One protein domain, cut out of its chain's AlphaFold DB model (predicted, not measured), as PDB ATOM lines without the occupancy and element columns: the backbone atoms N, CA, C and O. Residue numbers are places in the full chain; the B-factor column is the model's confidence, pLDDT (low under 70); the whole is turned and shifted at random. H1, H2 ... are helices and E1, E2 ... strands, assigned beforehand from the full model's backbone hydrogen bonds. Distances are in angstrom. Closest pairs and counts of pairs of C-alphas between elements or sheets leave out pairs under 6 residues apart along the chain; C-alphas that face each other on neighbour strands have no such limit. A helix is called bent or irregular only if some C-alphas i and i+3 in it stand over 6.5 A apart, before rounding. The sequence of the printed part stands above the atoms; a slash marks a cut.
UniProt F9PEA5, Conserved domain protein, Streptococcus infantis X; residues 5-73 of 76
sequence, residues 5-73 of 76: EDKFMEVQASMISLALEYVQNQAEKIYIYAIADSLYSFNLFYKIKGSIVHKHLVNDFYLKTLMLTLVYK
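Overview. This is residues 5 to 73 of the 76 residues of the protein "Conserved domain protein" of Streptococcus infantis X (UniProt F9PEA5). A long, narrow strand hairpin, E1 and E2, with the short strand E3 beside one end of E2, makes a small sheet with two helices over one face and the other face bare. H1 reaches the sheet at E1 and H2 at E3 and E2; the two helices stay apart, and residues 5 to 11 of H1 and residues 63 to 73, of which 63 to 71 belong to H2, stick out free. The printed part has 69 residues with two named helices and three named strands, in the order H1, E1, E2, E3, H2; the sheet runs E1, E2, E3, antiparallel throughout, and the class is mixed, helices and strands. The whole is loose, with a radius of gyration of the C-alphas of 14.8 A, and elongated, spanning 49 by 25 by 16 A.

Arrangement. The strands E1, residues 29 to 36, E2, residues 40 to 48, and E3, residues 51 to 54, form a meander, each strand the antiparallel neighbour of the one before. E1 and E2 are a hairpin at 172 degrees, with N 33 and O 43 at 2.9 A and N 43 and O 33 at 2.8 A, within hydrogen-bond range. E2 and E3 are a hairpin at 151 degrees, with N 46 and O 53 at 2.8 A. E1 and E3 are the edge strands. H1, residues 5 to 22, is on the sheet at a height of 9.2 A over the sheet. It lies over E1, with E2 only just missed, and runs slantwise to the strands, at 54 degrees to E1 on the local plane. The closest C-alphas of H1 and E1 are those of Ile 16 and Ile 30, 7.4 A apart. H2, residues 55 to 71, is on the same face, at a height of 10.7 A over the sheet. It lies over E3 and runs along the strands, at 9 degrees to E3 on the local plane. The closest C-alphas of E2 and H2 are those of Phe 45 and Lys 55, 6.0 A apart. H1 and H2 are apart. In H1 every O i to N i+4 pair is within hydrogen-bond range; in H2 11 of 13 are.

Along the chain. E1 measures 22.8 A from first to last C-alpha, E2 26.7 A and E3 10.0 A. H1 measures 25.7 A and begins with C-alpha 5 at (22.678, 4.333, 26.561). H2 measures 25.4 A and ends with C-alpha 71 at (42.839, 47.991, 36.616). H2 is irregular: C-alphas 56 and 59 are 7.1 A apart.

Size, cuts and confidence. The two C-alphas farthest apart, those of Ser 38 and Lys 73, are 51.6 A apart. The printed part has no cut. The link from H1 to E1 is short and the others are tight. The mean pLDDT of the printed part is 83.1; residues 65 to 73 are under 70.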
ATOM      1  N   GLU A   5      22.724   3.239  25.590       89.31
ATOM      2  CA  GLU A   5      22.678   4.333  26.561       89.31
ATOM      3  C   GLU A   5      23.983   4.485  27.353       89.31
ATOM      4  O   GLU A   5      24.446   5.608  27.531       89.31
ATOM      5  N   ASP A   6      24.628   3.380  27.746       91.19
ATOM      6  CA  ASP A   6      25.885   3.416  28.506       91.19
ATOM      7  C   ASP A   6      27.006   4.051  27.675       91.19
ATOM      8  O   ASP A   6      27.677   4.988  28.108       91.19
ATOM      9  N   LYS A   7      27.159   3.591  26.426       89.38
ATOM     10  CA  LYS A   7      28.158   4.133  25.492       89.38
ATOM     11  C   LYS A   7      27.867   5.588  25.142       89.38
ATOM     12  O   LYS A   7      28.786   6.383  24.960       89.38
ATOM     13  N   PHE A   8      26.589   5.941  25.029       87.00
ATOM     14  CA  PHE A   8      26.182   7.310  24.752       87.00
ATOM     15  C   PHE A   8      26.495   8.240  25.930       87.00
ATOM     16  O   PHE A   8      27.049   9.319  25.714       87.00
ATOM     17  N   MET A   9      26.239   7.805  27.168       90.38
ATOM     18  CA  MET A   9      26.610   8.557  28.369       90.38
ATOM     19  C   MET A   9      28.123   8.745  28.501       90.38
ATOM     20  O   MET A   9      28.560   9.843  28.835       90.38
ATOM     21  N   GLU A  10      28.930   7.727  28.193       92.06
ATOM     22  CA  GLU A  10      30.397   7.850  28.196       92.06
ATOM     23  C   GLU A  10      30.880   8.946  27.232       92.06
ATOM     24  O   GLU A  10      31.706   9.790  27.593       92.06
ATOM     25  N   VAL A  11      30.322   8.983  26.017       89.75
ATOM     26  CA  VAL A  11      30.657  10.009  25.018       89.75
ATOM     27  C   VAL A  11      30.217  11.399  25.485       89.75
ATOM     28  O   VAL A  11      30.993  12.353  25.382       89.75
ATOM     29  N   GLN A  12      29.008  11.528  26.037       88.69
ATOM     30  CA  GLN A  12      28.514  12.800  26.571       88.69
ATOM     31  C   GLN A  12      29.365  13.307  27.743       88.69
ATOM     32  O   GLN A  12      29.715  14.487  27.778       88.69
ATOM     33  N   ALA A  13      29.744  12.428  28.673       91.44
ATOM     34  CA  ALA A  13      30.597  12.774  29.807       91.44
ATOM     35  C   ALA A  13      31.973  13.276  29.344       91.44
ATOM     36  O   ALA A  13      32.454  14.303  29.825       91.44
ATOM     37  N   SER A  14      32.566  12.604  28.352       92.25
ATOM     38  CA  SER A  14      33.822  13.030  27.730       92.25
ATOM     39  C   SER A  14      33.704  14.416  27.077       92.25
ATOM     40  O   SER A  14      34.540  15.291  27.317       92.25
ATOM     41  N   MET A  15      32.619  14.673  26.333       89.31
ATOM     42  CA  MET A  15      32.358  15.988  25.730       89.31
ATOM     43  C   MET A  15      32.244  17.106  26.771       89.31
ATOM     44  O   MET A  15      32.799  18.189  26.577       89.31
ATOM     45  N   ILE A  16      31.541  16.851  27.878       90.19
ATOM     46  CA  ILE A  16      31.391  17.820  28.969       90.19
ATOM     47  C   ILE A  16      32.742  18.083  29.639       90.19
ATOM     48  O   ILE A  16      33.084  19.242  29.863       90.19
ATOM     49  N   SER A  17      33.524  17.034  29.910       91.50
ATOM     50  CA  SER A  17      34.849  17.157  30.531       91.50
ATOM     51  C   SER A  17      35.785  18.033  29.693       91.50
ATOM     52  O   SER A  17      36.392  18.962  30.221       91.50
ATOM     53  N   LEU A  18      35.840  17.800  28.377       90.06
ATOM     54  CA  LEU A  18      36.654  18.599  27.454       90.06
ATOM     55  C   LEU A  18      36.194  20.061  27.388       90.06
ATOM     56  O   LEU A  18      37.015  20.978  27.381       90.06
ATOM     57  N   ALA A  19      34.881  20.299  27.353       89.12
ATOM     58  CA  ALA A  19      34.334  21.652  27.337       89.12
ATOM     59  C   ALA A  19      34.634  22.406  28.647       89.12
ATOM     60  O   ALA A  19      34.929  23.599  28.620       89.12
ATOM     61  N   LEU A  20      34.595  21.716  29.787       89.12
ATOM     62  CA  LEU A  20      34.904  22.283  31.098       89.12
ATOM     63  C   LEU A  20      36.393  22.625  31.241       89.12
ATOM     64  O   LEU A  20      36.742  23.692  31.753       89.12
ATOM     65  N   GLU A  21      37.266  21.757  30.735       88.19
ATOM     66  CA  GLU A  21      38.708  21.995  30.685       88.19
ATOM     67  C   GLU A  21      39.049  23.201  29.797       88.19
ATOM     68  O   GLU A  21      39.826  24.068  30.201       88.19
ATOM     69  N   TYR A  22      38.393  23.329  28.637       86.25
ATOM     70  CA  TYR A  22      38.589  24.450  27.710       86.25
ATOM     71  C   TYR A  22      38.357  25.823  28.362       86.25
ATOM     72  O   TYR A  22      39.026  26.803  28.041       86.25
ATOM     73  N   VAL A  23      37.416  25.896  29.304       86.62
ATOM     74  CA  VAL A  23      37.091  27.111  30.067       86.62
ATOM     75  C   VAL A  23      37.745  27.141  31.446       86.62
ATOM     76  O   VAL A  23      37.282  27.879  32.312       86.62
ATOM     77  N   GLN A  24      38.810  26.366  31.667       86.38
ATOM     78  CA  GLN A  24      39.557  26.323  32.929       86.38
ATOM     79  C   GLN A  24      38.656  26.112  34.158       86.38
ATOM     80  O   GLN A  24      38.867  26.718  35.208       86.38
ATOM     81  N   ASN A  25      37.617  25.285  34.016       85.50
ATOM     82  CA  ASN A  25      36.672  24.961  35.082       85.50
ATOM     83  C   ASN A  25      35.885  26.168  35.650       85.50
ATOM     84  O   ASN A  25      35.356  26.092  36.755       85.50
ATOM     85  N   GLN A  26      35.797  27.290  34.918       85.88
ATOM     86  CA  GLN A  26      35.095  28.504  35.381       85.88
ATOM     87  C   GLN A  26      33.656  28.632  34.852       85.88
ATOM     88  O   GLN A  26      32.978  29.621  35.139       85.88
ATOM     89  N   ALA A  27      33.176  27.668  34.061       87.69
ATOM     90  CA  ALA A  27      31.803  27.678  33.569       87.69
ATOM     91  C   ALA A  27      30.823  27.132  34.615       87.69
ATOM     92  O   ALA A  27      30.988  26.034  35.131       87.69
ATOM     93  N   GLU A  28      29.755  27.887  34.865       90.75
ATOM     94  CA  GLU A  28      28.620  27.479  35.700       90.75
ATOM     95  C   GLU A  28      27.752  26.437  34.992       90.75
ATOM     96  O   GLU A  28      27.206  25.529  35.615       90.75
ATOM     97  N   LYS A  29      27.563  26.618  33.679       91.38
ATOM     98  CA  LYS A  29      26.763  25.742  32.816       91.38
ATOM     99  C   LYS A  29      27.382  25.661  31.429       91.38
ATOM    100  O   LYS A  29      27.895  26.657  30.915       91.38
ATOM    101  N   ILE A  30      27.273  24.487  30.820       91.00
ATOM    102  CA  ILE A  30      27.713  24.207  29.454       91.00
ATOM    103  C   ILE A  30      26.477  23.827  28.643       91.00
ATOM    104  O   ILE A  30      25.712  22.953  29.044       91.00
ATOM    105  N   TYR A  31      26.278  24.501  27.516       91.12
ATOM    106  CA  TYR A  31      25.200  24.232  26.574       91.12
ATOM    107  C   TYR A  31      25.807  23.653  25.303       91.12
ATOM    108  O   TYR A  31      26.597  24.320  24.633       91.12
ATOM    109  N   ILE A  32      25.436  22.416  24.981       89.62
ATOM    110  CA  ILE A  32      25.904  21.706  23.792       89.62
ATOM    111  C   ILE A  32      24.713  21.531  22.860       89.62
ATOM    112  O   ILE A  32      23.681  20.994  23.259       89.62
ATOM    113  N   TYR A  33      24.859  21.996  21.624       89.12
ATOM    114  CA  TYR A  33      23.871  21.831  20.571       89.12
ATOM    115  C   TYR A  33      24.482  21.015  19.436       89.12
ATOM    116  O   TYR A  33      25.538  21.376  18.915       89.12
ATOM    117  N   ALA A  34      23.825  19.923  19.058       86.25
ATOM    118  CA  ALA A  34      24.278  19.038  17.995       86.25
ATOM    119  C   ALA A  34      23.113  18.687  17.066       86.25
ATOM    120  O   ALA A  34      22.017  18.376  17.528       86.25
ATOM    121  N   ILE A  35      23.374  18.720  15.761       87.81
ATOM    122  CA  ILE A  35      22.480  18.222  14.715       87.81
ATOM    123  C   ILE A  35      23.197  17.060  14.028       87.81
ATOM    124  O   ILE A  35      24.338  17.207  13.587       87.81
ATOM    125  N   ALA A  36      22.521  15.918  13.949       82.50
ATOM    126  CA  ALA A  36      22.988  14.709  13.279       82.50
ATOM    127  C   ALA A  36      21.892  14.221  12.326       82.50
ATOM    128  O   ALA A  36      21.213  13.234  12.587       82.50
ATOM    129  N   ASP A  37      21.681  14.991  11.263       84.75
ATOM    130  CA  ASP A  37      20.760  14.651  10.180       84.75
ATOM    131  C   ASP A  37      21.530  14.726   8.848       84.75
ATOM    132  O   ASP A  37      22.549  14.054   8.692       84.75
ATOM    133  N   SER A  38      21.138  15.598   7.913       83.81
ATOM    134  CA  SER A  38      21.821  15.746   6.615       83.81
ATOM    135  C   SER A  38      23.149  16.514   6.693       83.81
ATOM    136  O   SER A  38      24.036  16.320   5.864       83.81
ATOM    137  N   LEU A  39      23.293  17.399   7.687       84.94
ATOM    138  CA  LEU A  39      24.520  18.141   7.972       84.94
ATOM    139  C   LEU A  39      24.890  17.951   9.440       84.94
ATOM    140  O   LEU A  39      24.108  18.278  10.333       84.94
ATOM    141  N   TYR A  40      26.110  17.480   9.678       83.44
ATOM    142  CA  TYR A  40      26.668  17.399  11.020       83.44
ATOM    143  C   TYR A  40      27.128  18.785  11.464       83.44
ATOM    144  O   TYR A  40      28.115  19.319  10.956       83.44
ATOM    145  N   SER A  41      26.401  19.376  12.410       84.50
ATOM    146  CA  SER A  41      26.747  20.669  12.998       84.50
ATOM    147  C   SER A  41      26.770  20.563  14.513       84.50
ATOM    148  O   SER A  41      25.869  19.985  15.120       84.50
ATOM    149  N   PHE A  42      27.804  21.134  15.118       83.62
ATOM    150  CA  PHE A  42      27.972  21.194  16.560       83.62
ATOM    151  C   PHE A  42      28.273  22.632  16.971       83.62
ATOM    152  O   PHE A  42      29.121  23.304  16.376       83.62
ATOM    153  N   ASN A  43      27.577  23.110  17.997       88.88
ATOM    154  CA  ASN A  43      27.813  24.423  18.574       88.88
ATOM    155  C   ASN A  43      27.777  24.356  20.097       88.88
ATOM    156  O   ASN A  43      27.121  23.497  20.686       88.88
ATOM    157  N   LEU A  44      28.527  25.254  20.729       88.94
ATOM    158  CA  LEU A  44      28.773  25.184  22.156       88.94
ATOM    159  C   LEU A  44      28.878  26.576  22.782       88.94
ATOM    160  O   LEU A  44      29.599  27.454  22.288       88.94
ATOM    161  N   PHE A  45      28.155  26.746  23.888       90.44
ATOM    162  CA  PHE A  45      28.045  27.993  24.635       90.44
ATOM    163  C   PHE A  45      28.253  27.728  26.124       90.44
ATOM    164  O   PHE A  45      27.851  26.693  26.655       90.44
ATOM    165  N   TYR A  46      28.847  28.694  26.807       91.19
ATOM    166  CA  TYR A  46      29.163  28.616  28.224       91.19
ATOM    167  C   TYR A  46      28.418  29.697  28.982       91.19
ATOM    168  O   TYR A  46      28.266  30.808  28.484       91.19
ATOM    169  N   LYS A  47      28.010  29.403  30.213       90.69
ATOM    170  CA  LYS A  47      27.633  30.431  31.177       90.69
ATOM    171  C   LYS A  47      28.797  30.654  32.133       90.69
ATOM    172  O   LYS A  47      29.127  29.755  32.899       90.69
ATOM    173  N   ILE A  48      29.409  31.831  32.088       88.38
ATOM    174  CA  ILE A  48      30.545  32.208  32.934       88.38
ATOM    175  C   ILE A  48      30.187  33.521  33.631       88.38
ATOM    176  O   ILE A  48      29.882  34.512  32.964       88.38
ATOM    177  N   LYS A  49      30.202  33.538  34.970       86.38
ATOM    178  CA  LYS A  49      29.872  34.716  35.798       86.38
ATOM    179  C   LYS A  49      28.539  35.368  35.399       86.38
ATOM    180  O   LYS A  49      28.463  36.573  35.166       86.38
ATOM    181  N   GLY A  50      27.494  34.561  35.233       85.56
ATOM    182  CA  GLY A  50      26.172  35.034  34.809       85.56
ATOM    183  C   GLY A  50      26.016  35.380  33.318       85.56
ATOM    184  O   GLY A  50      24.879  35.524  32.872       85.56
ATOM    185  N   SER A  51      27.100  35.460  32.535       86.19
ATOM    186  CA  SER A  51      27.070  35.825  31.108       86.19
ATOM    187  C   SER A  51      27.148  34.602  30.196       86.19
ATOM    188  O   SER A  51      27.895  33.667  30.480       86.19
ATOM    189  N   ILE A  52      26.407  34.612  29.084       89.00
ATOM    190  CA  ILE A  52      26.484  33.565  28.054       89.00
ATOM    191  C   ILE A  52      27.577  33.937  27.048       89.00
ATOM    192  O   ILE A  52      27.542  35.016  26.460       89.00
ATOM    193  N   VAL A  53      28.545  33.045  26.851       87.12
ATOM    194  CA  VAL A  53      29.732  33.256  26.017       87.12
ATOM    195  C   VAL A  53      29.858  32.118  25.006       87.12
ATOM    196  O   VAL A  53      29.825  30.939  25.356       87.12
ATOM    197  N   HIS A  54      30.009  32.468  23.731       86.06
ATOM    198  CA  HIS A  54      30.261  31.509  22.654       86.06
ATOM    199  C   HIS A  54      31.715  31.039  22.685       86.06
ATOM    200  O   HIS A  54      32.589  31.832  23.033       86.06
ATOM    201  N   LYS A  55      32.009  29.805  22.240       83.88
ATOM    202  CA  LYS A  55      33.380  29.247  22.299       83.88
ATOM    203  C   LYS A  55      34.464  30.190  21.752       83.88
ATOM    204  O   LYS A  55      35.531  30.290  22.338       83.88
ATOM    205  N   HIS A  56      34.183  30.893  20.651       82.75
ATOM    206  CA  HIS A  56      35.150  31.777  19.992       82.75
ATOM    207  C   HIS A  56      35.384  33.102  20.740       82.75
ATOM    208  O   HIS A  56      36.377  33.764  20.481       82.75
ATOM    209  N   LEU A  57      34.506  33.462  21.682       81.94
ATOM    210  CA  LEU A  57      34.596  34.676  22.502       81.94
ATOM    211  C   LEU A  57      35.149  34.402  23.907       81.94
ATOM    212  O   LEU A  57      35.305  35.328  24.697       81.94
ATOM    213  N   VAL A  58      35.431  33.138  24.245       80.69
ATOM    214  CA  VAL A  58      35.915  32.744  25.579       80.69
ATOM    215  C   VAL A  58      37.236  33.437  25.912       80.69
ATOM    216  O   VAL A  58      37.388  33.970  27.008       80.69
ATOM    217  N   ASN A  59      38.170  33.484  24.960       78.44
ATOM    218  CA  ASN A  59      39.464  34.132  25.166       78.44
ATOM    219  C   ASN A  59      39.315  35.644  25.413       78.44
ATOM    220  O   ASN A  59      39.901  36.184  26.350       78.44
ATOM    221  N   ASP A  60      38.463  36.307  24.632       81.56
ATOM    222  CA  ASP A  60      38.195  37.742  24.768       81.56
ATOM    223  C   ASP A  60      37.502  38.061  26.097       81.56
ATOM    224  O   ASP A  60      37.818  39.053  26.757       81.56
ATOM    225  N   PHE A  61      36.589  37.188  26.533       79.81
ATOM    226  CA  PHE A  61      35.925  37.304  27.828       79.81
ATOM    227  C   PHE A  61      36.923  37.198  28.990       79.81
ATOM    228  O   PHE A  61      36.857  37.996  29.934       79.81
ATOM    229  N   TYR A  62      37.884  36.269  28.913       76.50
ATOM    230  CA  TYR A  62      38.944  36.146  29.915       76.50
ATOM    231  C   TYR A  62      39.902  37.332  29.909       76.50
ATOM    232  O   TYR A  62      40.192  37.862  30.979       76.50
ATOM    233  N   LEU A  63      40.332  37.807  28.737       74.69
ATOM    234  CA  LEU A  63      41.180  38.998  28.619       74.69
ATOM    235  C   LEU A  63      40.502  40.231  29.221       74.69
ATOM    236  O   LEU A  63      41.105  40.942  30.026       74.69
ATOM    237  N   LYS A  64      39.221  40.451  28.906       70.69
ATOM    238  CA  LYS A  64      38.443  41.569  29.453       70.69
ATOM    239  C   LYS A  64      38.284  41.464  30.971       70.69
ATOM    240  O   LYS A  64      38.424  42.460  31.678       70.69
ATOM    241  N   THR A  65      38.044  40.257  31.477       65.38
ATOM    242  CA  THR A  65      37.949  39.982  32.919       65.38
ATOM    243  C   THR A  65      39.283  40.213  33.634       65.38
ATOM    244  O   THR A  65      39.310  40.803  34.717       65.38
ATOM    245  N   LEU A  66      40.396  39.778  33.039       65.31
ATOM    246  CA  LEU A  66      41.736  39.956  33.594       65.31
ATOM    247  C   LEU A  66      42.116  41.441  33.633       65.31
ATOM    248  O   LEU A  66      42.593  41.921  34.660       65.31
ATOM    249  N   MET A  67      41.834  42.185  32.558       62.19
ATOM    250  CA  MET A  67      42.069  43.630  32.508       62.19
ATOM    251  C   MET A  67      41.238  44.387  33.547       62.19
ATOM    252  O   MET A  67      41.788  45.220  34.258       62.19
ATOM    253  N   LEU A  68      39.953  44.053  33.716       60.78
ATOM    254  CA  LEU A  68      39.130  44.626  34.790       60.78
ATOM    255  C   LEU A  68      39.722  44.343  36.179       60.78
ATOM    256  O   LEU A  68      39.740  45.228  37.024       60.78
ATOM    257  N   THR A  69      40.263  43.145  36.405       59.78
ATOM    258  CA  THR A  69      40.860  42.771  37.701       59.78
ATOM    259  C   THR A  69      42.184  43.500  37.967       59.78
ATOM    260  O   THR A  69      42.454  43.878  39.104       59.78
ATOM    261  N   LEU A  70      43.009  43.721  36.937       59.25
ATOM    262  CA  LEU A  70      44.288  44.431  37.067       59.25
ATOM    263  C   LEU A  70      44.109  45.949  37.212       59.25
ATOM    264  O   LEU A  70      44.835  46.563  37.986       59.25
ATOM    265  N   VAL A  71      43.136  46.548  36.515       58.69
ATOM    266  CA  VAL A  71      42.839  47.991  36.616       58.69
ATOM    267  C   VAL A  71      42.176  48.342  37.953       58.69
ATOM    268  O   VAL A  71      42.373  49.439  38.463       58.69
ATOM    269  N   TYR A  72      41.421  47.413  38.545       53.06
ATOM    270  CA  TYR A  72      40.692  47.611  39.803       53.06
ATOM    271  C   TYR A  72      41.338  46.903  41.003       53.06
ATOM    272  O   TYR A  72      40.650  46.549  41.960       53.06
ATOM    273  N   LYS A  73      42.657  46.675  40.981       46.50
ATOM    274  CA  LYS A  73      43.378  46.257  42.189       46.50
ATOM    275  C   LYS A  73      43.658  47.521  43.013       46.50
ATOM    276  O   LYS A  73      44.457  48.338  42.560       46.50
TER     277      LYS A  73